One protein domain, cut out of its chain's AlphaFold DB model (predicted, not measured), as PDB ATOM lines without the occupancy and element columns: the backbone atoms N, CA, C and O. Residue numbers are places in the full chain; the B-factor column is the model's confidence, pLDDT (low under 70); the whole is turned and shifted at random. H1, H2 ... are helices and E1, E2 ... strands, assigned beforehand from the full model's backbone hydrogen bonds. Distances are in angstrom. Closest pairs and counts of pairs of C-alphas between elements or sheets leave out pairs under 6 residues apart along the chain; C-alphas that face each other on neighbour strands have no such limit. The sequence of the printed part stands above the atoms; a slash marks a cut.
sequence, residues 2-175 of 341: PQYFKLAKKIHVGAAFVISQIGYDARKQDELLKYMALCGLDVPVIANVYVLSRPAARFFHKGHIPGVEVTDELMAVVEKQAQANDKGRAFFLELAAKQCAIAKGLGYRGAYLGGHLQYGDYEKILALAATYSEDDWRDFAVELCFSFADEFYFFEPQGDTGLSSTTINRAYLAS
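Overview. This is residues 2 to 175 of the 341 residues of the protein "Methylenetetrahydrofolate reductase" of Gemmatimonadetes bacterium (UniProt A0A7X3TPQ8). What shape do the parts make? The core is a two-strand ribbon, E1 and E2, packed on the long helix H5, with H6 and H7 crossing H5 and H2 touching its last part. The helical hairpin H3 and H4 lies toward one end of an elongated body, and H1, the strand hairpin E3 and E4, and H8 lie toward the other. What is the make-up? The 174 printed residues, mostly helix by class, hold eight named helices and four named strands in the order H1 H2 E1 H3 H4 H5 E2 H6 H7 E3 E4 H8; E1 and E2 are parallel, E3 and E4 antiparallel. How spread out is it? It is compact, with a radius of gyration of the C-alphas of 16.3 A and spans of 50 by 31 by 31 A.

Arrangement. How is the first sheet joined? E1, residues 45 to 50, and E2, residues 110 to 114, are parallel neighbours at 27 degrees, with N 47 and O 110 within hydrogen-bond range at 2.9 A. With H3, residues 54 to 61, H4, residues 72 to 81, and H5, residues 89 to 106, they form a strand-helix-strand unit, two parallel neighbour strands with helices between. H3 and H4 touch as a hairpin at a shallow tilt of 3 degrees, closest at C-alphas Arg 54 and Val 78, 6.1 A. What touches the hub, H5? H6, residues 119 to 131, touches its residues 93 to 101 alone at a steep tilt of 54 degrees, closest at C-alphas Ala 97 and Ala 129, 4.9 A. H7, residues 137 to 143, touches its residues 98 to 105 alone, closest at C-alphas Ile 102 and Trp 137, 4.8 A. H2, residues 26 to 38, touches it with residues 26 to 30 alone, closest at C-alphas Asp 30 and Leu 106, 6.4 A. What lies farther out? E3, residues 155 to 157, and E4, residues 164 to 168, form an antiparallel hairpin, with N 156 and O 167 within hydrogen-bond range at 2.8 A; the closest C-alphas of H2 and E4, Arg 27 and Ser 164, are 5.7 A apart. H1, residues 2 to 12, is close to H2 but not clearly touching, at 7.9 A between C-alphas Ala 8 and Met 36. H8, residues 170 to 174, touches no helix. Are the helix backbones complete? Every O i to N i+4 pair is within hydrogen-bond range in H1 and H3 to H8, and 8 of 9 are in H2.

Along the chain. Where are the anchors? H1 begins at C-alpha 2 (-40.186, -24.555, 1.143), and H8 ends at C-alpha 174 (-41.803, -41.766, 6.117). Which elements are long? H5 runs 25.8 A, H6 19.4 A and H2 18.4 A from first to last C-alpha.

Size, cuts and confidence. How large is it? The two C-alphas farthest apart, Asn 85 and Ala 174, are 51.0 A apart. Is it continuous and confident? The printed part has no cut, the links H1 to H2 and H7 to E3 are long, and no printed residue is under 70 in pLDDT.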
ATOM      1  N   PRO A   2     -39.624 -25.918   1.097       94.25
ATOM      2  CA  PRO A   2     -40.186 -24.555   1.143       94.25
ATOM      3  C   PRO A   2     -40.011 -23.715  -0.137       94.25
ATOM      4  O   PRO A   2     -40.897 -22.940  -0.493       94.25
ATOM      5  N   GLN A   3     -38.896 -23.883  -0.861       93.88
ATOM      6  CA  GLN A   3     -38.684 -23.213  -2.152       93.88
ATOM      7  C   GLN A   3     -39.645 -23.705  -3.245       93.88
ATOM      8  O   GLN A   3     -40.104 -22.896  -4.045       93.88
ATOM      9  N   TYR A   4     -40.016 -24.988  -3.243       95.38
ATOM     10  CA  TYR A   4     -41.021 -25.528  -4.160       95.38
ATOM     11  C   TYR A   4     -42.427 -24.994  -3.859       95.38
ATOM     12  O   TYR A   4     -43.151 -24.613  -4.774       95.38
ATOM     13  N   PHE A   5     -42.792 -24.847  -2.581       95.12
ATOM     14  CA  PHE A   5     -44.049 -24.181  -2.210       95.12
ATOM     15  C   PHE A   5     -44.061 -22.724  -2.684       95.12
ATOM     16  O   PHE A   5     -45.067 -22.217  -3.184       95.12
ATOM     17  N   LYS A   6     -42.914 -22.040  -2.574       94.56
ATOM     18  CA  LYS A   6     -42.767 -20.664  -3.050       94.56
ATOM     19  C   LYS A   6     -42.847 -20.568  -4.573       94.56
ATOM     20  O   LYS A   6     -43.432 -19.607  -5.069       94.56
ATOM     21  N   LEU A   7     -42.270 -21.532  -5.288       95.44
ATOM     22  CA  LEU A   7     -42.368 -21.662  -6.739       95.44
ATOM     23  C   LEU A   7     -43.831 -21.783  -7.173       95.44
ATOM     24  O   LEU A   7     -44.297 -20.928  -7.923       95.44
ATOM     25  N   ALA A   8     -44.562 -22.763  -6.629       94.62
ATOM     26  CA  ALA A   8     -45.978 -22.974  -6.928       94.62
ATOM     27  C   ALA A   8     -46.792 -21.696  -6.687       94.62
ATOM     28  O   ALA A   8     -47.506 -21.230  -7.568       94.62
ATOM     29  N   LYS A   9     -46.589 -21.042  -5.534       92.81
ATOM     30  CA  LYS A   9     -47.242 -19.765  -5.225       92.81
ATOM     31  C   LYS A   9     -46.957 -18.679  -6.256       92.81
ATOM     32  O   LYS A   9     -47.879 -17.972  -6.637       92.81
ATOM     33  N   LYS A  10     -45.699 -18.501  -6.679       93.69
ATOM     34  CA  LYS A  10     -45.336 -17.484  -7.684       93.69
ATOM     35  C   LYS A  10     -46.064 -17.728  -9.006       93.69
ATOM     36  O   LYS A  10     -46.538 -16.769  -9.603       93.69
ATOM     37  N   ILE A  11     -46.168 -18.986  -9.425       95.50
ATOM     38  CA  ILE A  11     -46.866 -19.378 -10.653       95.50
ATOM     39  C   ILE A  11     -48.371 -19.130 -10.512       95.50
ATOM     40  O   ILE A  11     -48.943 -18.438 -11.346       95.50
ATOM     41  N   HIS A  12     -48.991 -19.570  -9.412       91.94
ATOM     42  CA  HIS A  12     -50.422 -19.360  -9.168       91.94
ATOM     43  C   HIS A  12     -50.834 -17.881  -9.121       91.94
ATOM     44  O   HIS A  12     -51.956 -17.556  -9.490       91.94
ATOM     45  N   VAL A  13     -49.942 -16.975  -8.698       90.88
ATOM     46  CA  VAL A  13     -50.207 -15.522  -8.716       90.88
ATOM     47  C   VAL A  13     -49.793 -14.831 -10.023       90.88
ATOM     48  O   VAL A  13     -49.813 -13.604 -10.086       90.88
ATOM     49  N   GLY A  14     -49.409 -15.589 -11.059       94.38
ATOM     50  CA  GLY A  14     -49.225 -15.078 -12.421       94.38
ATOM     51  C   GLY A  14     -47.785 -14.989 -12.935       94.38
ATOM     52  O   GLY A  14     -47.543 -14.288 -13.917       94.38
ATOM     53  N   ALA A  15     -46.802 -15.655 -12.316       96.25
ATOM     54  CA  ALA A  15     -45.468 -15.742 -12.916       96.25
ATOM     55  C   ALA A  15     -45.526 -16.519 -14.243       96.25
ATOM     56  O   ALA A  15     -45.902 -17.684 -14.255       96.25
ATOM     57  N   ALA A  16     -45.121 -15.881 -15.345       97.69
ATOM     58  CA  ALA A  16     -45.236 -16.443 -16.695       97.69
ATOM     59  C   ALA A  16     -44.095 -17.398 -17.091       97.69
ATOM     60  O   ALA A  16     -44.200 -18.097 -18.092       97.69
ATOM     61  N   PHE A  17     -42.986 -17.395 -16.351       97.88
ATOM     62  CA  PHE A  17     -41.843 -18.278 -16.571       97.88
ATOM     63  C   PHE A  17     -40.990 -18.372 -15.304       97.88
ATOM     64  O   PHE A  17     -41.131 -17.575 -14.369       97.88
ATOM     65  N   VAL A  18     -40.079 -19.340 -15.286       97.88
ATOM     66  CA  VAL A  18     -39.141 -19.583 -14.188       97.88
ATOM     67  C   VAL A  18     -37.723 -19.540 -14.734       97.88
ATOM     68  O   VAL A  18     -37.446 -20.122 -15.774       97.88
ATOM     69  N   ILE A  19     -36.810 -18.888 -14.017       97.38
ATOM     70  CA  ILE A  19     -35.370 -19.079 -14.208       97.38
ATOM     71  C   ILE A  19     -34.872 -19.875 -13.004       97.38
ATOM     72  O   ILE A  19     -35.113 -19.463 -11.864       97.38
ATOM     73  N   SER A  20     -34.234 -21.023 -13.237       95.19
ATOM     74  CA  SER A  20     -33.689 -21.838 -12.145       95.19
ATOM     75  C   SER A  20     -32.557 -21.099 -11.420       95.19
ATOM     76  O   SER A  20     -31.966 -20.149 -11.935       95.19
ATOM     77  N   GLN A  21     -32.235 -21.519 -10.199       92.94
ATOM     78  CA  GLN A  21     -30.994 -21.076  -9.563       92.94
ATOM     79  C   GLN A  21     -29.790 -21.732 -10.260       92.94
ATOM     80  O   GLN A  21     -29.941 -22.759 -10.926       92.94
ATOM     81  N   ILE A  22     -28.612 -21.130 -10.100       94.62
ATOM     82  CA  ILE A  22     -27.326 -21.722 -10.476       94.62
ATOM     83  C   ILE A  22     -27.131 -23.040  -9.714       94.62
ATOM     84  O   ILE A  22     -27.302 -23.081  -8.496       94.62
ATOM     85  N   GLY A  23     -26.716 -24.091 -10.414       94.12
ATOM     86  CA  GLY A  23     -26.350 -25.371  -9.815       94.12
ATOM     87  C   GLY A  23     -25.682 -26.288 -10.833       94.12
ATOM     88  O   GLY A  23     -25.871 -26.114 -12.033       94.12
ATOM     89  N   TYR A  24     -24.914 -27.261 -10.345       95.56
ATOM     90  CA  TYR A  24     -24.088 -28.158 -11.167       95.56
ATOM     91  C   TYR A  24     -24.485 -29.630 -10.985       95.56
ATOM     92  O   TYR A  24     -23.650 -30.526 -11.051       95.56
ATOM     93  N   ASP A  25     -25.769 -29.861 -10.715       96.31
ATOM     94  CA  ASP A  25     -26.359 -31.186 -10.565       96.31
ATOM     95  C   ASP A  25     -27.548 -31.337 -11.523       96.31
ATOM     96  O   ASP A  25     -28.604 -30.718 -11.339       96.31
ATOM     97  N   ALA A  26     -27.370 -32.158 -12.558       97.19
ATOM     98  CA  ALA A  26     -28.382 -32.463 -13.561       97.19
ATOM     99  C   ALA A  26     -29.644 -33.072 -12.935       97.19
ATOM    100  O   ALA A  26     -30.761 -32.758 -13.359       97.19
ATOM    101  N   ARG A  27     -29.497 -33.853 -11.857       97.44
ATOM    102  CA  ARG A  27     -30.627 -34.462 -11.152       97.44
ATOM    103  C   ARG A  27     -31.551 -33.415 -10.545       97.44
ATOM    104  O   ARG A  27     -32.765 -33.611 -10.537       97.44
ATOM    105  N   LYS A  28     -31.005 -32.294 -10.061       96.75
ATOM    106  CA  LYS A  28     -31.795 -31.161  -9.543       96.75
ATOM    107  C   LYS A  28     -32.537 -30.411 -10.633       96.75
ATOM    108  O   LYS A  28     -33.644 -29.932 -10.388       96.75
ATOM    109  N   GLN A  29     -31.941 -30.304 -11.816       97.06
ATOM    110  CA  GLN A  29     -32.599 -29.693 -12.968       97.06
ATOM    111  C   GLN A  29     -33.800 -30.542 -13.405       97.06
ATOM    112  O   GLN A  29     -34.917 -30.048 -13.535       97.06
ATOM    113  N   ASP A  30     -33.599 -31.851 -13.522       98.38
ATOM    114  CA  ASP A  30     -34.659 -32.802 -13.843       98.38
ATOM    115  C   ASP A  30     -35.755 -32.872 -12.759       98.38
ATOM    116  O   ASP A  30     -36.951 -32.845 -13.066       98.38
ATOM    117  N   GLU A  31     -35.369 -32.871 -11.478       98.25
ATOM    118  CA  GLU A  31     -36.307 -32.851 -10.349       98.25
ATOM    119  C   GLU A  31     -37.247 -31.641 -10.399       98.25
ATOM    120  O   GLU A  31     -38.440 -31.793 -10.136       98.25
ATOM    121  N   LEU A  32     -36.743 -30.453 -10.761       98.19
ATOM    122  CA  LEU A  32     -37.559 -29.243 -10.870       98.19
ATOM    123  C   LEU A  32     -38.703 -29.432 -11.875       98.19
ATOM    124  O   LEU A  32     -39.854 -29.140 -11.544       98.19
ATOM    125  N   LEU A  33     -38.403 -29.938 -13.075       98.44
ATOM    126  CA  LEU A  33     -39.414 -30.162 -14.110       98.44
ATOM    127  C   LEU A  33     -40.424 -31.233 -13.686       98.44
ATOM    128  O   LEU A  33     -41.630 -31.039 -13.843       98.44
ATOM    129  N   LYS A  34     -39.959 -32.332 -13.081       98.44
ATOM    130  CA  LYS A  34     -40.836 -33.404 -12.579       98.44
ATOM    131  C   LYS A  34     -41.720 -32.942 -11.425       98.44
ATOM    132  O   LYS A  34     -42.888 -33.321 -11.361       98.44
ATOM    133  N   TYR A  35     -41.199 -32.097 -10.538       98.31
ATOM    134  CA  TYR A  35     -41.978 -31.508  -9.453       98.31
ATOM    135  C   TYR A  35     -43.055 -30.578 -10.018       98.31
ATOM    136  O   TYR A  35     -44.213 -30.647  -9.610       98.31
ATOM    137  N   MET A  36     -42.692 -29.732 -10.987       98.31
ATOM    138  CA  MET A  36     -43.649 -28.866 -11.671       98.31
ATOM    139  C   MET A  36     -44.746 -29.676 -12.364       98.31
ATOM    140  O   MET A  36     -45.920 -29.374 -12.167       98.31
ATOM    141  N   ALA A  37     -44.386 -30.745 -13.079       98.00
ATOM    142  CA  ALA A  37     -45.344 -31.644 -13.717       98.00
ATOM    143  C   ALA A  37     -46.281 -32.316 -12.699       98.00
ATOM    144  O   ALA A  37     -47.495 -32.313 -12.893       98.00
ATOM    145  N   LEU A  38     -45.746 -32.823 -11.580       97.56
ATOM    146  CA  LEU A  38     -46.537 -33.413 -10.493       97.56
ATOM    147  C   LEU A  38     -47.568 -32.428  -9.923       97.56
ATOM    148  O   LEU A  38     -48.684 -32.821  -9.594       97.56
ATOM    149  N   CYS A  39     -47.196 -31.154  -9.798       96.06
ATOM    150  CA  CYS A  39     -48.061 -30.106  -9.265       96.06
ATOM    151  C   CYS A  39     -48.930 -29.409 -10.329       96.06
ATOM    152  O   CYS A  39     -49.638 -28.468  -9.980       96.06
ATOM    153  N   GLY A  40     -48.872 -29.819 -11.603       97.12
ATOM    154  CA  GLY A  40     -49.614 -29.169 -12.691       97.12
ATOM    155  C   GLY A  40     -49.175 -27.726 -12.974       97.12
ATOM    156  O   GLY A  40     -49.987 -26.897 -13.376       97.12
ATOM    157  N   LEU A  41     -47.906 -27.400 -12.724       97.38
ATOM    158  CA  LEU A  41     -47.339 -26.063 -12.902       97.38
ATOM    159  C   LEU A  41     -46.791 -25.904 -14.328       97.38
ATOM    160  O   LEU A  41     -45.621 -26.188 -14.582       97.38
ATOM    161  N   ASP A  42     -47.633 -25.438 -15.249       95.50
ATOM    162  CA  ASP A  42     -47.312 -25.348 -16.680       95.50
ATOM    163  C   ASP A  42     -46.820 -23.948 -17.086       95.50
ATOM    164  O   ASP A  42     -47.558 -23.121 -17.623       95.50
ATOM    165  N   VAL A  43     -45.554 -23.653 -16.775       98.19
ATOM    166  CA  VAL A  43     -44.863 -22.453 -17.271       98.19
ATOM    167  C   VAL A  43     -43.473 -22.813 -17.791       98.19
ATOM    168  O   VAL A  43     -42.825 -23.710 -17.245       98.19
ATOM    169  N   PRO A  44     -42.965 -22.110 -18.817       98.31
ATOM    170  CA  PRO A  44     -41.632 -22.358 -19.347       98.31
ATOM    171  C   PRO A  44     -40.549 -22.147 -18.282       98.31
ATOM    172  O   PRO A  44     -40.560 -21.166 -17.532       98.31
ATOM    173  N   VAL A  45     -39.570 -23.053 -18.269       98.56
ATOM    174  CA  VAL A  45     -38.396 -22.974 -17.395       98.56
ATOM    175  C   VAL A  45     -37.155 -22.671 -18.228       98.56
ATOM    176  O   VAL A  45     -36.915 -23.296 -19.260       98.56
ATOM    177  N   ILE A  46     -36.363 -21.708 -17.772       98.56
ATOM    178  CA  ILE A  46     -35.077 -21.304 -18.333       98.56
ATOM    179  C   ILE A  46     -33.986 -21.751 -17.357       98.56
ATOM    180  O   ILE A  46     -34.041 -21.434 -16.166       98.56
ATOM    181  N   ALA A  47     -32.997 -22.493 -17.847       98.19
ATOM    182  CA  ALA A  47     -31.887 -22.959 -17.026       98.19
ATOM    183  C   ALA A  47     -30.905 -21.810 -16.778       98.19
ATOM    184  O   ALA A  47     -30.498 -21.138 -17.720       98.19
ATOM    185  N   ASN A  48     -30.501 -21.573 -15.535       97.56
ATOM    186  CA  ASN A  48     -29.421 -20.635 -15.234       97.56
ATOM    187  C   ASN A  48     -28.074 -21.356 -15.287       97.56
ATOM    188  O   ASN A  48     -27.721 -22.098 -14.371       97.56
ATOM    189  N   VAL A  49     -27.337 -21.129 -16.371       98.00
ATOM    190  CA  VAL A  49     -26.043 -21.753 -16.642       98.00
ATOM    191  C   VAL A  49     -24.954 -20.730 -16.347       98.00
ATOM    192  O   VAL A  49     -24.678 -19.828 -17.140       98.00
ATOM    193  N   TYR A  50     -24.332 -20.852 -15.177       97.62
ATOM    194  CA  TYR A  50     -23.231 -19.980 -14.786       97.62
ATOM    195  C   TYR A  50     -21.897 -20.559 -15.260       97.62
ATOM    196  O   TYR A  50     -21.514 -21.671 -14.891       97.62
ATOM    197  N   VAL A  51     -21.159 -19.786 -16.053       97.69
ATOM    198  CA  VAL A  51     -19.828 -20.164 -16.528       97.69
ATOM    199  C   VAL A  51     -18.823 -19.947 -15.407       97.69
ATOM    200  O   VAL A  51     -18.483 -18.815 -15.045       97.69
ATOM    201  N   LEU A  52     -18.366 -21.057 -14.830       96.38
ATOM    202  CA  LEU A  52     -17.427 -21.033 -13.722       96.38
ATOM    203  C   LEU A  52     -16.074 -20.443 -14.119       96.38
ATOM    204  O   LEU A  52     -15.631 -20.429 -15.263       96.38
ATOM    205  N   SER A  53     -15.392 -19.967 -13.091       96.44
ATOM    206  CA  SER A  53     -13.968 -19.680 -13.108       96.44
ATOM    207  C   SER A  53     -13.416 -20.081 -11.749       96.44
ATOM    208  O   SER A  53     -14.165 -20.120 -10.771       96.44
ATOM    209  N   ARG A  54     -12.110 -20.339 -11.639       97.12
ATOM    210  CA  ARG A  54     -11.500 -20.676 -10.342       97.12
ATOM    211  C   ARG A  54     -11.833 -19.657  -9.234       97.12
ATOM    212  O   ARG A  54     -12.192 -20.096  -8.143       97.12
ATOM    213  N   PRO A  55     -11.772 -18.324  -9.457       96.31
ATOM    214  CA  PRO A  55     -12.158 -17.358  -8.428       96.31
ATOM    215  C   PRO A  55     -13.634 -17.457  -8.024       96.31
ATOM    216  O   PRO A  55     -13.927 -17.467  -6.830       96.31
ATOM    217  N   ALA A  56     -14.548 -17.573  -8.995       96.19
ATOM    218  CA  ALA A  56     -15.982 -17.694  -8.721       96.19
ATOM    219  C   ALA A  56     -16.307 -19.000  -7.980       96.19
ATOM    220  O   ALA A  56     -16.983 -18.974  -6.957       96.19
ATOM    221  N   ALA A  57     -15.742 -20.124  -8.425       96.88
ATOM    222  CA  ALA A  57     -15.905 -21.424  -7.783       96.88
ATOM    223  C   ALA A  57     -15.426 -21.407  -6.325       96.88
ATOM    224  O   ALA A  57     -16.162 -21.829  -5.444       96.88
ATOM    225  N   ARG A  58     -14.249 -20.827  -6.038       96.94
ATOM    226  CA  ARG A  58     -13.760 -20.652  -4.655       96.94
ATOM    227  C   ARG A  58     -14.686 -19.787  -3.805       96.94
ATOM    228  O   ARG A  58     -14.788 -19.999  -2.600       96.94
ATOM    229  N   PHE A  59     -15.303 -18.771  -4.402       95.69
ATOM    230  CA  PHE A  59     -16.244 -17.902  -3.702       95.69
ATOM    231  C   PHE A  59     -17.546 -18.641  -3.358       95.69
ATOM    232  O   PHE A  59     -18.030 -18.521  -2.233       95.69
ATOM    233  N   PHE A  60     -18.071 -19.437  -4.294       95.12
ATOM    234  CA  PHE A  60     -19.268 -20.261  -4.095       95.12
ATOM    235  C   PHE A  60     -19.017 -21.436  -3.146       95.12
ATOM    236  O   PHE A  60     -19.832 -21.678  -2.271       95.12
ATOM    237  N   HIS A  61     -17.860 -22.097  -3.232       95.50
ATOM    238  CA  HIS A  61     -17.462 -23.209  -2.354       95.50
ATOM    239  C   HIS A  61     -17.396 -22.797  -0.875       95.50
ATOM    240  O   HIS A  61     -17.874 -23.501   0.010       95.50
ATOM    241  N   LYS A  62     -16.925 -21.574  -0.594       93.38
ATOM    242  CA  LYS A  62     -16.984 -20.982   0.758       93.38
ATOM    243  C   LYS A  62     -18.420 -20.710   1.239       93.38
ATOM    244  O   LYS A  62     -18.641 -20.428   2.417       93.38
ATOM    245  N   GLY A  63     -19.398 -20.792   0.337       87.62
ATOM    246  CA  GLY A  63     -20.822 -20.581   0.568       87.62
ATOM    247  C   GLY A  63     -21.164 -19.155   0.974       87.62
ATOM    248  O   GLY A  63     -22.018 -18.930   1.832       87.62
ATOM    249  N   HIS A  64     -20.481 -18.189   0.354       87.31
ATOM    250  CA  HIS A  64     -20.813 -16.771   0.475       87.31
ATOM    251  C   HIS A  64     -22.119 -16.399  -0.243       87.31
ATOM    252  O   HIS A  64     -22.690 -15.353   0.053       87.31
ATOM    253  N   ILE A  65     -22.591 -17.231  -1.181       88.19
ATOM    254  CA  ILE A  65     -23.892 -17.073  -1.838       88.19
ATOM    255  C   ILE A  65     -24.770 -18.269  -1.462       88.19
ATOM    256  O   ILE A  65     -24.515 -19.375  -1.931       88.19
ATOM    257  N   PRO A  66     -25.805 -18.078  -0.634       86.75
ATOM    258  CA  PRO A  66     -26.714 -19.159  -0.276       86.75
ATOM    259  C   PRO A  66     -27.422 -19.747  -1.495       86.75
ATOM    260  O   PRO A  66     -27.954 -19.016  -2.334       86.75
ATOM    261  N   GLY A  67     -27.468 -21.077  -1.555       84.50
ATOM    262  CA  GLY A  67     -28.155 -21.803  -2.621       84.50
ATOM    263  C   GLY A  67     -27.401 -21.844  -3.950       84.50
ATOM    264  O   GLY A  67     -27.955 -22.363  -4.912       84.50
ATOM    265  N   VAL A  68     -26.172 -21.315  -4.014       89.44
ATOM    266  CA  VAL A  68     -25.229 -21.558  -5.112       89.44
ATOM    267  C   VAL A  68     -24.073 -22.355  -4.538       89.44
ATOM    268  O   VAL A  68     -23.183 -21.805  -3.891       89.44
ATOM    269  N   GLU A  69     -24.115 -23.660  -4.757       86.12
ATOM    270  CA  GLU A  69     -23.220 -24.593  -4.090       86.12
ATOM    271  C   GLU A  69     -22.210 -25.155  -5.096       86.12
ATOM    272  O   GLU A  69     -22.555 -25.567  -6.206       86.12
ATOM    273  N   VAL A  70     -20.938 -25.136  -4.705       95.31
ATOM    274  CA  VAL A  70     -19.842 -25.823  -5.390       95.31
ATOM    275  C   VAL A  70     -19.305 -26.826  -4.385       95.31
ATOM    276  O   VAL A  70     -18.759 -26.422  -3.360       95.31
ATOM    277  N   THR A  71     -19.509 -28.113  -4.652       95.81
ATOM    278  CA  THR A  71     -19.085 -29.196  -3.757       95.81
ATOM    279  C   THR A  71     -17.565 -29.332  -3.722       95.81
ATOM    280  O   THR A  71     -16.860 -28.803  -4.586       95.81
ATOM    281  N   ASP A  72     -17.043 -30.070  -2.740       96.69
ATOM    282  CA  ASP A  72     -15.612 -30.401  -2.672       96.69
ATOM    283  C   ASP A  72     -15.129 -31.111  -3.944       96.69
ATOM    284  O   ASP A  72     -14.045 -30.821  -4.448       96.69
ATOM    285  N   GLU A  73     -15.964 -31.988  -4.506       96.81
ATOM    286  CA  GLU A  73     -15.684 -32.701  -5.752       96.81
ATOM    287  C   GLU A  73     -15.571 -31.743  -6.945       96.81
ATOM    288  O   GLU A  73     -14.552 -31.736  -7.642       96.81
ATOM    289  N   LEU A  74     -16.562 -30.864  -7.143       97.31
ATOM    290  CA  LEU A  74     -16.506 -29.869  -8.214       97.31
ATOM    291  C   LEU A  74     -15.328 -28.910  -8.020       97.31
ATOM    292  O   LEU A  74     -14.658 -28.535  -8.983       97.31
ATOM    293  N   MET A  75     -15.031 -28.528  -6.777       97.94
ATOM    294  CA  MET A  75     -13.889 -27.673  -6.464       97.94
ATOM    295  C   MET A  75     -12.558 -28.358  -6.799       97.94
ATOM    296  O   MET A  75     -11.659 -27.708  -7.333       97.94
ATOM    297  N   ALA A  76     -12.429 -29.667  -6.563       98.00
ATOM    298  CA  ALA A  76     -11.251 -30.435  -6.961       98.00
ATOM    299  C   ALA A  76     -11.085 -30.476  -8.492       98.00
ATOM    300  O   ALA A  76      -9.979 -30.254  -8.996       98.00
ATOM    301  N   VAL A  77     -12.180 -30.672  -9.240       98.00
ATOM    302  CA  VAL A  77     -12.181 -30.582 -10.712       98.00
ATOM    303  C   VAL A  77     -11.743 -29.188 -11.163       98.00
ATOM    304  O   VAL A  77     -10.842 -29.062 -11.990       98.00
ATOM    305  N   VAL A  78     -12.312 -28.134 -10.576       98.06
ATOM    306  CA  VAL A  78     -11.950 -26.739 -10.864       98.06
ATOM    307  C   VAL A  78     -10.459 -26.484 -10.627       98.06
ATOM    308  O   VAL A  78      -9.803 -25.888 -11.481       98.06
ATOM    309  N   GLU A  79      -9.905 -26.906  -9.487       98.25
ATOM    310  CA  GLU A  79      -8.488 -26.695  -9.167       98.25
ATOM    311  C   GLU A  79      -7.566 -27.446 -10.127       98.25
ATOM    312  O   GLU A  79      -6.540 -26.891 -10.525       98.25
ATOM    313  N   LYS A  80      -7.941 -28.661 -10.543       98.12
ATOM    314  CA  LYS A  80      -7.212 -29.430 -11.558       98.12
ATOM    315  C   LYS A  80      -7.215 -28.708 -12.905       98.12
ATOM    316  O   LYS A  80      -6.155 -28.479 -13.479       98.12
ATOM    317  N   GLN A  81      -8.388 -28.313 -13.396       97.88
ATOM    318  CA  GLN A  81      -8.525 -27.677 -14.712       97.88
ATOM    319  C   GLN A  81      -7.866 -26.293 -14.756       97.88
ATOM    320  O   GLN A  81      -7.308 -25.891 -15.775       97.88
ATOM    321  N   ALA A  82      -7.833 -25.583 -13.627       95.94
ATOM    322  CA  ALA A  82      -7.179 -24.285 -13.530       95.94
ATOM    323  C   ALA A  82      -5.640 -24.323 -13.635       95.94
ATOM    324  O   ALA A  82      -5.025 -23.255 -13.679       95.94
ATOM    325  N   GLN A  83      -5.017 -25.509 -13.670       96.75
ATOM    326  CA  GLN A  83      -3.577 -25.672 -13.913       96.75
ATOM    327  C   GLN A  83      -3.203 -25.564 -15.399       96.75
ATOM    328  O   GLN A  83      -2.025 -25.403 -15.713       96.75
ATOM    329  N   ALA A  84      -4.177 -25.631 -16.313       96.81
ATOM    330  CA  ALA A  84      -3.941 -25.437 -17.739       96.81
ATOM    331  C   ALA A  84      -3.457 -24.007 -18.057       96.81
ATOM    332  O   ALA A  84      -3.723 -23.059 -17.314       96.81
ATOM    333  N   ASN A  85      -2.791 -23.830 -19.203       96.38
ATOM    334  CA  ASN A  85      -2.233 -22.536 -19.629       96.38
ATOM    335  C   ASN A  85      -3.294 -21.425 -19.739       96.38
ATOM    336  O   ASN A  85      -3.016 -20.261 -19.451       96.38
ATOM    337  N   ASP A  86      -4.520 -21.779 -20.123       96.25
ATOM    338  CA  ASP A  86      -5.664 -20.871 -20.225       96.25
ATOM    339  C   ASP A  86      -6.444 -20.726 -18.904       96.25
ATOM    340  O   ASP A  86      -7.521 -20.122 -18.873       96.25
ATOM    341  N   LYS A  87      -5.909 -21.279 -17.807       95.81
ATOM    342  CA  LYS A  87      -6.517 -21.318 -16.470       95.81
ATOM    343  C   LYS A  87      -7.861 -22.061 -16.438       95.81
ATOM    344  O   LYS A  87      -8.721 -21.729 -15.618       95.81
ATOM    345  N   GLY A  88      -8.039 -23.054 -17.311       95.81
ATOM    346  CA  GLY A  88      -9.228 -23.907 -17.383       95.81
ATOM    347  C   GLY A  88     -10.394 -23.278 -18.145       95.81
ATOM    348  O   GLY A  88     -11.522 -23.757 -18.055       95.81
ATOM    349  N   ARG A  89     -10.158 -22.182 -18.876       96.56
ATOM    350  CA  ARG A  89     -11.213 -21.435 -19.570       96.56
ATOM    351  C   ARG A  89     -11.950 -22.293 -20.597       96.56
ATOM    352  O   ARG A  89     -13.176 -22.263 -20.606       96.56
ATOM    353  N   ALA A  90     -11.236 -23.048 -21.428       97.31
ATOM    354  CA  ALA A  90     -11.837 -23.946 -22.410       97.31
ATOM    355  C   ALA A  90     -12.756 -24.973 -21.733       97.31
ATOM    356  O   ALA A  90     -13.907 -25.116 -22.136       97.31
ATOM    357  N   PHE A  91     -12.289 -25.580 -20.637       97.94
ATOM    358  CA  PHE A  91     -13.079 -26.517 -19.841       97.94
ATOM    359  C   PHE A  91     -14.365 -25.881 -19.293       97.94
ATOM    360  O   PHE A  91     -15.426 -26.482 -19.387       97.94
ATOM    361  N   PHE A  92     -14.318 -24.662 -18.742       98.06
ATOM    362  CA  PHE A  92     -15.528 -24.034 -18.191       98.06
ATOM    363  C   PHE A  92     -16.543 -23.620 -19.263       98.06
ATOM    364  O   PHE A  92     -17.745 -23.652 -18.998       98.06
ATOM    365  N   LEU A  93     -16.085 -23.256 -20.466       98.38
ATOM    366  CA  LEU A  93     -16.976 -23.026 -21.608       98.38
ATOM    367  C   LEU A  93     -17.632 -24.334 -22.068       98.38
ATOM    368  O   LEU A  93     -18.831 -24.349 -22.335       98.38
ATOM    369  N   GLU A  94     -16.879 -25.432 -22.101       98.38
ATOM    370  CA  GLU A  94     -17.414 -26.760 -22.411       98.38
ATOM    371  C   GLU A  94     -18.399 -27.244 -21.337       98.38
ATOM    372  O   GLU A  94     -19.497 -27.681 -21.664       98.38
ATOM    373  N   LEU A  95     -18.079 -27.074 -20.051       98.00
ATOM    374  CA  LEU A  95     -18.978 -27.394 -18.938       98.00
ATOM    375  C   LEU A  95     -20.308 -26.629 -19.046       98.00
ATOM    376  O   LEU A  95     -21.373 -27.171 -18.753       98.00
ATOM    377  N   ALA A  96     -20.266 -25.365 -19.473       98.38
ATOM    378  CA  ALA A  96     -21.468 -24.582 -19.737       98.38
ATOM    379  C   ALA A  96     -22.239 -25.096 -20.963       98.38
ATOM    380  O   ALA A  96     -23.464 -25.192 -20.915       98.38
ATOM    381  N   ALA A  97     -21.544 -25.483 -22.036       98.56
ATOM    382  CA  ALA A  97     -22.167 -26.081 -23.215       98.56
ATOM    383  C   ALA A  97     -22.864 -27.414 -22.885       98.56
ATOM    384  O   ALA A  97     -24.005 -27.618 -23.300       98.56
ATOM    385  N   LYS A  98     -22.237 -28.279 -22.074       98.62
ATOM    386  CA  LYS A  98     -22.844 -29.522 -21.566       98.62
ATOM    387  C   LYS A  98     -24.108 -29.244 -20.750       98.62
ATOM    388  O   LYS A  98     -25.132 -29.875 -20.984       98.62
ATOM    389  N   GLN A  99     -24.087 -28.248 -19.859       98.25
ATOM    390  CA  GLN A  99     -25.289 -27.829 -19.120       98.25
ATOM    391  C   GLN A  99     -26.404 -27.320 -20.044       98.25
ATOM    392  O   GLN A  99     -27.570 -27.636 -19.817       98.25
ATOM    393  N   CYS A 100     -26.075 -26.581 -21.109       98.31
ATOM    394  CA  CYS A 100     -27.055 -26.185 -22.124       98.31
ATOM    395  C   CYS A 100     -27.666 -27.401 -22.842       98.31
ATOM    396  O   CYS A 100     -28.874 -27.417 -23.080       98.31
ATOM    397  N   ALA A 101     -26.858 -28.416 -23.166       98.50
ATOM    398  CA  ALA A 101     -27.334 -29.654 -23.780       98.50
ATOM    399  C   ALA A 101     -28.257 -30.444 -22.839       98.50
ATOM    400  O   ALA A 101     -29.337 -30.847 -23.262       98.50
ATOM    401  N   ILE A 102     -27.891 -30.575 -21.556       98.44
ATOM    402  CA  ILE A 102     -28.739 -31.168 -20.505       98.44
ATOM    403  C   ILE A 102     -30.066 -30.422 -20.405       98.44
ATOM    404  O   ILE A 102     -31.122 -31.036 -20.521       98.44
ATOM    405  N   ALA A 103     -30.036 -29.094 -20.267       98.25
ATOM    406  CA  ALA A 103     -31.248 -28.289 -20.181       98.25
ATOM    407  C   ALA A 103     -32.160 -28.505 -21.405       98.25
ATOM    408  O   ALA A 103     -33.361 -28.732 -21.249       98.25
ATOM    409  N   LYS A 104     -31.592 -28.498 -22.619       98.00
ATOM    410  CA  LYS A 104     -32.330 -28.771 -23.860       98.00
ATOM    411  C   LYS A 104     -32.935 -30.179 -23.864       98.00
ATOM    412  O   LYS A 104     -34.120 -30.309 -24.161       98.00
ATOM    413  N   GLY A 105     -32.155 -31.203 -23.517       97.88
ATOM    414  CA  GLY A 105     -32.588 -32.603 -23.486       97.88
ATOM    415  C   GLY A 105     -33.678 -32.889 -22.449       97.88
ATOM    416  O   GLY A 105     -34.606 -33.645 -22.723       97.88
ATOM    417  N   LEU A 106     -33.626 -32.213 -21.298       97.81
ATOM    418  CA  LEU A 106     -34.656 -32.277 -20.256       97.81
ATOM    419  C   LEU A 106     -35.950 -31.531 -20.628       97.81
ATOM    420  O   LEU A 106     -36.987 -31.769 -20.012       97.81
ATOM    421  N   GLY A 107     -35.913 -30.633 -21.619       97.75
ATOM    422  CA  GLY A 107     -37.078 -29.869 -22.073       97.75
ATOM    423  C   GLY A 107     -37.188 -28.447 -21.511       97.75
ATOM    424  O   GLY A 107     -38.252 -27.829 -21.606       97.75
ATOM    425  N   TYR A 108     -36.108 -27.885 -20.959       98.50
ATOM    426  CA  TYR A 108     -36.061 -26.453 -20.655       98.50
ATOM    427  C   TYR A 108     -36.248 -25.632 -21.935       98.50
ATOM    428  O   TYR A 108     -35.790 -25.987 -23.021       98.50
ATOM    429  N   ARG A 109     -36.908 -24.479 -21.808       98.12
ATOM    430  CA  ARG A 109     -37.257 -23.613 -22.943       98.12
ATOM    431  C   ARG A 109     -36.162 -22.626 -23.330       98.12
ATOM    432  O   ARG A 109     -36.299 -21.945 -24.341       98.12
ATOM    433  N   GLY A 110     -35.086 -22.563 -22.556       97.00
ATOM    434  CA  GLY A 110     -33.904 -21.768 -22.860       97.00
ATOM    435  C   GLY A 110     -32.845 -21.884 -21.772       97.00
ATOM    436  O   GLY A 110     -33.064 -22.523 -20.741       97.00
ATOM    437  N   ALA A 111     -31.717 -21.217 -21.994       97.31
ATOM    438  CA  ALA A 111     -30.651 -21.065 -21.014       97.31
ATOM    439  C   ALA A 111     -30.300 -19.580 -20.839       97.31
ATOM    440  O   ALA A 111     -30.170 -18.835 -21.809       97.31
ATOM    441  N   TYR A 112     -30.149 -19.159 -19.589       97.19
ATOM    442  CA  TYR A 112     -29.599 -17.876 -19.185       97.19
ATOM    443  C   TYR A 112     -28.119 -18.084 -18.849       97.19
ATOM    444  O   TYR A 112     -27.798 -18.736 -17.856       97.19
ATOM    445  N   LEU A 113     -27.230 -17.561 -19.695       96.94
ATOM    446  CA  LEU A 113     -25.783 -17.672 -19.515       96.94
ATOM    447  C   LEU A 113     -25.278 -16.559 -18.589       96.94
ATOM    448  O   LEU A 113     -25.345 -15.378 -18.927       96.94
ATOM    449  N   GLY A 114     -24.779 -16.947 -17.415       94.44
ATOM    450  CA  GLY A 114     -24.223 -16.049 -16.404       94.44
ATOM    451  C   GLY A 114     -22.708 -16.190 -16.241       94.44
ATOM    452  O   GLY A 114     -22.115 -17.189 -16.638       94.44
ATOM    453  N   GLY A 115     -22.074 -15.196 -15.615       92.69
ATOM    454  CA  GLY A 115     -20.631 -15.175 -15.346       92.69
ATOM    455  C   GLY A 115     -19.921 -13.983 -15.988       92.69
ATOM    456  O   GLY A 115     -20.547 -13.098 -16.569       92.69
ATOM    457  N   HIS A 116     -18.595 -13.940 -15.866       92.62
ATOM    458  CA  HIS A 116     -17.768 -12.891 -16.470       92.62
ATOM    459  C   HIS A 116     -17.389 -13.264 -17.911       92.62
ATOM    460  O   HIS A 116     -16.252 -13.650 -18.187       92.62
ATOM    461  N   LEU A 117     -18.369 -13.178 -18.811       94.38
ATOM    462  CA  LEU A 117     -18.249 -13.573 -20.214       94.38
ATOM    463  C   LEU A 117     -18.009 -12.380 -21.143       94.38
ATOM    464  O   LEU A 117     -18.534 -11.289 -20.926       94.38
ATOM    465  N   GLN A 118     -17.248 -12.613 -22.208       95.38
ATOM    466  CA  GLN A 118     -17.130 -11.720 -23.362       95.38
ATOM    467  C   GLN A 118     -18.009 -12.235 -24.505       95.38
ATOM    468  O   GLN A 118     -18.351 -13.414 -24.531       95.38
ATOM    469  N   TYR A 119     -18.329 -11.388 -25.488       95.62
ATOM    470  CA  TYR A 119     -19.178 -11.766 -26.631       95.62
ATOM    471  C   TYR A 119     -18.749 -13.093 -27.297       95.62
ATOM    472  O   TYR A 119     -19.556 -14.009 -27.427       95.62
ATOM    473  N   GLY A 120     -17.456 -13.251 -27.602       97.25
ATOM    474  CA  GLY A 120     -16.939 -14.472 -28.235       97.25
ATOM    475  C   GLY A 120     -17.014 -15.738 -27.366       97.25
ATOM    476  O   GLY A 120     -16.843 -16.838 -27.881       97.25
ATOM    477  N   ASP A 121     -17.266 -15.624 -26.058       97.31
ATOM    478  CA  ASP A 121     -17.503 -16.796 -25.205       97.31
ATOM    479  C   ASP A 121     -18.893 -17.381 -25.435       97.31
ATOM    480  O   ASP A 121     -19.037 -18.601 -25.474       97.31
ATOM    481  N   TYR A 122     -19.897 -16.524 -25.641       97.25
ATOM    482  CA  TYR A 122     -21.247 -16.963 -25.988       97.25
ATOM    483  C   TYR A 122     -21.229 -17.739 -27.308       97.25
ATOM    484  O   TYR A 122     -21.783 -18.832 -27.380       97.25
ATOM    485  N   GLU A 123     -20.522 -17.228 -28.322       97.50
ATOM    486  CA  GLU A 123     -20.371 -17.914 -29.612       97.50
ATOM    487  C   GLU A 123     -19.705 -19.284 -29.458       97.50
ATOM    488  O   GLU A 123     -20.177 -20.261 -30.032       97.50
ATOM    489  N   LYS A 124     -18.656 -19.393 -28.632       98.19
ATOM    490  CA  LYS A 124     -17.982 -20.674 -28.365       98.19
ATOM    491  C   LYS A 124     -18.887 -21.680 -27.667       98.19
ATOM    492  O   LYS A 124     -18.901 -22.839 -28.064       98.19
ATOM    493  N   ILE A 125     -19.634 -21.254 -26.648       98.31
ATOM    494  CA  ILE A 125     -20.568 -22.131 -25.927       98.31
ATOM    495  C   ILE A 125     -21.642 -22.649 -26.884       98.31
ATOM    496  O   ILE A 125     -21.909 -23.846 -26.909       98.31
ATOM    497  N   LEU A 126     -22.231 -21.763 -27.692       97.12
ATOM    498  CA  LEU A 126     -23.262 -22.139 -28.660       97.12
ATOM    499  C   LEU A 126     -22.707 -23.051 -29.759       97.12
ATOM    500  O   LEU A 126     -23.362 -24.026 -30.118       97.12
ATOM    501  N   ALA A 127     -21.499 -22.776 -30.255       98.19
ATOM    502  CA  ALA A 127     -20.836 -23.619 -31.242       98.19
ATOM    503  C   ALA A 127     -20.540 -25.018 -30.685       98.19
ATOM    504  O   ALA A 127     -20.861 -25.998 -31.344       98.19
ATOM    505  N   LEU A 128     -20.002 -25.121 -29.462       98.31
ATOM    506  CA  LEU A 128     -19.775 -26.404 -28.785       98.31
ATOM    507  C   LEU A 128     -21.089 -27.160 -28.584       98.31
ATOM    508  O   LEU A 128     -21.193 -28.317 -28.980       98.31
ATOM    509  N   ALA A 129     -22.117 -26.492 -28.054       97.38
ATOM    510  CA  ALA A 129     -23.427 -27.099 -27.838       97.38
ATOM    511  C   ALA A 129     -24.065 -27.617 -29.141       97.38
ATOM    512  O   ALA A 129     -24.775 -28.617 -29.117       97.38
ATOM    513  N   ALA A 130     -23.801 -26.959 -30.274       96.88
ATOM    514  CA  ALA A 130     -24.278 -27.383 -31.587       96.88
ATOM    515  C   ALA A 130     -23.537 -28.606 -32.159       96.88
ATOM    516  O   ALA A 130     -24.038 -29.209 -33.105       96.88
ATOM    517  N   THR A 131     -22.366 -28.972 -31.620       98.12
ATOM    518  CA  THR A 131     -21.647 -30.191 -32.033       98.12
ATOM    519  C   THR A 131     -22.153 -31.462 -31.361       98.12
ATOM    520  O   THR A 131     -21.864 -32.549 -31.855       98.12
ATOM    521  N   TYR A 132     -22.895 -31.337 -30.259       98.19
ATOM    522  CA  TYR A 132     -23.418 -32.486 -29.531       98.19
ATOM    523  C   TYR A 132     -24.611 -33.109 -30.256       98.19
ATOM    524  O   TYR A 132     -25.441 -32.408 -30.844       98.19
ATOM    525  N   SER A 133     -24.708 -34.434 -30.186       96.94
ATOM    526  CA  SER A 133     -25.865 -35.180 -30.668       96.94
ATOM    527  C   SER A 133     -27.103 -34.913 -29.799       96.94
ATOM    528  O   SER A 133     -27.025 -34.343 -28.707       96.94
ATOM    529  N   GLU A 134     -28.276 -35.346 -30.269       93.25
ATOM    530  CA  GLU A 134     -29.520 -35.237 -29.493       93.25
ATOM    531  C   GLU A 134     -29.519 -36.094 -28.219       93.25
ATOM    532  O   GLU A 134     -30.336 -35.842 -27.332       93.25
ATOM    533  N   ASP A 135     -28.605 -37.063 -28.102       96.38
ATOM    534  CA  ASP A 135     -28.569 -38.010 -26.990       96.38
ATOM    535  C   ASP A 135     -27.385 -37.820 -26.029       96.38
ATOM    536  O   ASP A 135     -27.496 -38.255 -24.880       96.38
ATOM    537  N   ASP A 136     -26.328 -37.094 -26.426       98.06
ATOM    538  CA  ASP A 136     -25.100 -36.876 -25.628       98.06
ATOM    539  C   ASP A 136     -25.382 -36.283 -24.238       98.06
ATOM    540  O   ASP A 136     -24.655 -36.513 -23.271       98.06
ATOM    541  N   TRP A 137     -26.469 -35.517 -24.112       98.00
ATOM    542  CA  TRP A 137     -26.851 -34.905 -22.845       98.00
ATOM    543  C   TRP A 137     -27.132 -35.925 -21.737       98.00
ATOM    544  O   TRP A 137     -27.020 -35.568 -20.566       98.00
ATOM    545  N   ARG A 138     -27.488 -37.173 -22.077       97.81
ATOM    546  CA  ARG A 138     -27.707 -38.239 -21.088       97.81
ATOM    547  C   ARG A 138     -26.401 -38.635 -20.416       97.81
ATOM    548  O   ARG A 138     -26.365 -38.732 -19.195       97.81
ATOM    549  N   ASP A 139     -25.328 -38.762 -21.188       98.00
ATOM    550  CA  ASP A 139     -23.998 -39.035 -20.644       98.00
ATOM    551  C   ASP A 139     -23.496 -37.837 -19.829       98.00
ATOM    552  O   ASP A 139     -22.973 -37.997 -18.726       98.00
ATOM    553  N   PHE A 140     -23.742 -36.612 -20.312       98.12
ATOM    554  CA  PHE A 140     -23.415 -35.406 -19.550       98.12
ATOM    555  C   PHE A 140     -24.208 -35.308 -18.245       98.12
ATOM    556  O   PHE A 140     -23.676 -34.801 -17.262       98.12
ATOM    557  N   ALA A 141     -25.457 -35.777 -18.201       97.50
ATOM    558  CA  ALA A 141     -26.250 -35.786 -16.976       97.50
ATOM    559  C   ALA A 141     -25.658 -36.725 -15.916       97.50
ATOM    560  O   ALA A 141     -25.678 -36.377 -14.742       97.50
ATOM    561  N   VAL A 142     -25.079 -37.860 -16.323       96.62
ATOM    562  CA  VAL A 142     -24.331 -38.755 -15.422       96.62
ATOM    563  C   VAL A 142     -23.040 -38.090 -14.932       96.62
ATOM    564  O   VAL A 142     -22.697 -38.195 -13.756       96.62
ATOM    565  N   GLU A 143     -22.325 -37.387 -15.817       95.88
ATOM    566  CA  GLU A 143     -21.074 -36.686 -15.487       95.88
ATOM    567  C   GLU A 143     -21.300 -35.489 -14.542       95.88
ATOM    568  O   GLU A 143     -20.502 -35.247 -13.637       95.88
ATOM    569  N   LEU A 144     -22.372 -34.718 -14.746       95.75
ATOM    570  CA  LEU A 144     -22.647 -33.461 -14.042       95.75
ATOM    571  C   LEU A 144     -23.630 -33.669 -12.878       95.75
ATOM    572  O   LEU A 144     -24.707 -33.070 -12.838       95.75
ATOM    573  N   CYS A 145     -23.225 -34.477 -11.898       93.38
ATOM    574  CA  CYS A 145     -23.963 -34.734 -10.655       93.38
ATOM    575  C   CYS A 145     -23.163 -34.308  -9.413       93.38
ATOM    576  O   CYS A 145     -22.881 -35.108  -8.524       93.38
ATOM    577  N   PHE A 146     -22.795 -33.026  -9.324       95.31
ATOM    578  CA  PHE A 146     -22.042 -32.499  -8.181       95.31
ATOM    579  C   PHE A 146     -22.963 -32.163  -6.995       95.31
ATOM    580  O   PHE A 146     -23.257 -30.995  -6.734       95.31
ATOM    581  N   SER A 147     -23.416 -33.187  -6.271       92.69
ATOM    582  CA  SER A 147     -24.309 -33.070  -5.106       92.69
ATOM    583  C   SER A 147     -23.598 -33.284  -3.767       92.69
ATOM    584  O   SER A 147     -22.561 -33.943  -3.703       92.69
ATOM    585  N   PHE A 148     -24.168 -32.788  -2.666       90.75
ATOM    586  CA  PHE A 148     -23.718 -33.179  -1.325       90.75
ATOM    587  C   PHE A 148     -24.159 -34.606  -0.973       90.75
ATOM    588  O   PHE A 148     -25.161 -35.106  -1.482       90.75
ATOM    589  N   ALA A 149     -23.433 -35.260  -0.063       87.94
ATOM    590  CA  ALA A 149     -23.728 -36.634   0.352       87.94
ATOM    591  C   ALA A 149     -25.107 -36.785   1.024       87.94
ATOM    592  O   ALA A 149     -25.742 -37.831   0.911       87.94
ATOM    593  N   ASP A 150     -25.572 -35.745   1.715       89.38
ATOM    594  CA  ASP A 150     -26.867 -35.662   2.392       89.38
ATOM    595  C   ASP A 150     -27.876 -34.772   1.643       89.38
ATOM    596  O   ASP A 150     -28.861 -34.308   2.224       89.38
ATOM    597  N   GLU A 151     -27.649 -34.533   0.346       92.12
ATOM    598  CA  GLU A 151     -28.524 -33.707  -0.482       92.12
ATOM    599  C   GLU A 151     -29.962 -34.256  -0.489       92.12
ATOM    600  O   GLU A 151     -30.227 -35.435  -0.744       92.12
ATOM    601  N   PHE A 152     -30.930 -33.379  -0.221       93.75
ATOM    602  CA  PHE A 152     -32.335 -33.765  -0.199       93.75
ATOM    603  C   PHE A 152     -32.892 -33.797  -1.616       93.75
ATOM    604  O   PHE A 152     -33.061 -32.733  -2.195       93.75
ATOM    605  N   TYR A 153     -33.304 -34.952  -2.134       96.88
ATOM    606  CA  TYR A 153     -34.090 -35.045  -3.370       96.88
ATOM    607  C   TYR A 153     -35.551 -35.363  -3.067       96.88
ATOM    608  O   TYR A 153     -35.850 -36.207  -2.224       96.88
ATOM    609  N   PHE A 154     -36.467 -34.699  -3.766       97.88
ATOM    610  CA  PHE A 154     -37.897 -34.957  -3.676       97.88
ATOM    611  C   PHE A 154     -38.299 -36.279  -4.337       97.88
ATOM    612  O   PHE A 154     -39.232 -36.924  -3.861       97.88
ATOM    613  N   PHE A 155     -37.585 -36.713  -5.377       98.50
ATOM    614  CA  PHE A 155     -37.798 -38.008  -6.026       98.50
ATOM    615  C   PHE A 155     -36.618 -38.962  -5.798       98.50
ATOM    616  O   PHE A 155     -35.464 -38.545  -5.677       98.50
ATOM    617  N   GLU A 156     -36.902 -40.263  -5.774       98.12
ATOM    618  CA  GLU A 156     -35.893 -41.330  -5.780       98.12
ATOM    619  C   GLU A 156     -35.051 -41.285  -7.066       98.12
ATOM    620  O   GLU A 156     -35.572 -40.841  -8.091       98.12
ATOM    621  N   PRO A 157     -33.781 -41.728  -7.063       97.19
ATOM    622  CA  PRO A 157     -32.947 -41.730  -8.266       97.19
ATOM    623  C   PRO A 157     -33.480 -42.700  -9.330       97.19
ATOM    624  O   PRO A 157     -34.070 -43.736  -9.012       97.19
ATOM    625  N   GLN A 158     -33.250 -42.382 -10.604       96.88
ATOM    626  CA  GLN A 158     -33.560 -43.263 -11.729       96.88
ATOM    627  C   GLN A 158     -32.315 -44.056 -12.139       96.88
ATOM    628  O   GLN A 158     -31.580 -43.656 -13.041       96.88
ATOM    629  N   GLY A 159     -32.093 -45.198 -11.484       93.69
ATOM    630  CA  GLY A 159     -30.965 -46.080 -11.801       93.69
ATOM    631  C   GLY A 159     -29.623 -45.340 -11.768       93.69
ATOM    632  O   GLY A 159     -29.343 -44.610 -10.820       93.69
ATOM    633  N   ASP A 160     -28.829 -45.520 -12.818       92.62
ATOM    634  CA  ASP A 160     -27.508 -44.921 -13.045       92.62
ATOM    635  C   ASP A 160     -27.533 -43.717 -14.006       92.62
ATOM    636  O   ASP A 160     -26.486 -43.209 -14.387       92.62
ATOM    637  N   THR A 161     -28.718 -43.213 -14.365       94.62
ATOM    638  CA  THR A 161     -28.885 -42.167 -15.397       94.62
ATOM    639  C   THR A 161     -28.459 -40.758 -14.972       94.62
ATOM    640  O   THR A 161     -28.512 -39.837 -15.780       94.62
ATOM    641  N   GLY A 162     -28.115 -40.547 -13.698       94.44
ATOM    642  CA  GLY A 162     -27.898 -39.204 -13.141       94.44
ATOM    643  C   GLY A 162     -29.182 -38.373 -12.982       94.44
ATOM    644  O   GLY A 162     -29.119 -37.202 -12.623       94.44
ATOM    645  N   LEU A 163     -30.367 -38.952 -13.221       97.81
ATOM    646  CA  LEU A 163     -31.657 -38.256 -13.176       97.81
ATOM    647  C   LEU A 163     -32.567 -38.765 -12.048       97.81
ATOM    648  O   LEU A 163     -32.299 -39.760 -11.367       97.81
ATOM    649  N   SER A 164     -33.672 -38.056 -11.828       97.88
ATOM    650  CA  SER A 164     -34.703 -38.430 -10.864       97.88
ATOM    651  C   SER A 164     -35.700 -39.417 -11.471       97.88
ATOM    652  O   SER A 164     -35.995 -39.387 -12.656       97.88
ATOM    653  N   SER A 165     -36.292 -40.288 -10.668       97.81
ATOM    654  CA  SER A 165     -37.484 -41.050 -11.053       97.81
ATOM    655  C   SER A 165     -38.750 -40.194 -10.871       97.81
ATOM    656  O   SER A 165     -38.675 -39.001 -10.585       97.81
ATOM    657  N   THR A 166     -39.931 -40.799 -10.995       97.25
ATOM    658  CA  THR A 166     -41.215 -40.192 -10.592       97.25
ATOM    659  C   THR A 166     -41.707 -40.686  -9.228       97.25
ATOM    660  O   THR A 166     -42.790 -40.311  -8.782       97.25
ATOM    661  N   THR A 167     -40.933 -41.537  -8.546       98.19
ATOM    662  CA  THR A 167     -41.293 -42.049  -7.218       98.19
ATOM    663  C   THR A 167     -40.872 -41.036  -6.164       98.19
ATOM    664  O   THR A 167     -39.699 -40.673  -6.097       98.19
ATOM    665  N   ILE A 168     -41.811 -40.575  -5.335       98.25
ATOM    666  CA  ILE A 168     -41.517 -39.629  -4.250       98.25
ATOM    667  C   ILE A 168     -40.550 -40.275  -3.251       98.25
ATOM    668  O   ILE A 168     -40.681 -41.453  -2.913       98.25
ATOM    669  N   ASN A 169     -39.603 -39.476  -2.765       98.06
ATOM    670  CA  ASN A 169     -38.597 -39.865  -1.791       98.06
ATOM    671  C   ASN A 169     -39.229 -40.557  -0.571       98.06
ATOM    672  O   ASN A 169     -40.071 -39.992   0.136       98.06
ATOM    673  N   ARG A 170     -38.798 -41.789  -0.302       97.81
ATOM    674  CA  ARG A 170     -39.346 -42.649   0.752       97.81
ATOM    675  C   ARG A 170     -39.082 -42.084   2.137       97.81
ATOM    676  O   ARG A 170     -39.957 -42.168   2.989       97.81
ATOM    677  N   ALA A 171     -37.918 -41.475   2.365       96.69
ATOM    678  CA  ALA A 171     -37.608 -40.835   3.642       96.69
ATOM    679  C   ALA A 171     -38.502 -39.607   3.883       96.69
ATOM    680  O   ALA A 171     -38.960 -39.378   5.005       96.69
ATOM    681  N   TYR A 172     -38.822 -38.847   2.832       96.44
ATOM    682  CA  TYR A 172     -39.794 -37.763   2.907       96.44
ATOM    683  C   TYR A 172     -41.190 -38.293   3.249       96.44
ATOM    684  O   TYR A 172     -41.799 -37.784   4.191       96.44
ATOM    685  N   LEU A 173     -41.667 -39.345   2.579       96.94
ATOM    686  CA  LEU A 173     -42.955 -39.970   2.904       96.94
ATOM    687  C   LEU A 173     -42.987 -40.532   4.333       96.94
ATOM    688  O   LEU A 173     -43.917 -40.230   5.079       96.94
ATOM    689  N   ALA A 174     -41.941 -41.246   4.755       97.44
ATOM    690  CA  ALA A 174     -41.803 -41.766   6.117       97.44
ATOM    691  C   ALA A 174     -41.837 -40.638   7.160       97.44
ATOM    692  O   ALA A 174     -42.459 -40.756   8.213       97.44
ATOM    693  N   SER A 175     -41.246 -39.479   6.846       96.00
ATOM    694  CA  SER A 175     -41.289 -38.307   7.729       96.00
ATOM    695  C   SER A 175     -42.689 -37.695   7.899       96.00
ATOM    696  O   SER A 175     -42.878 -36.867   8.793       96.00
TER     697      SER A 175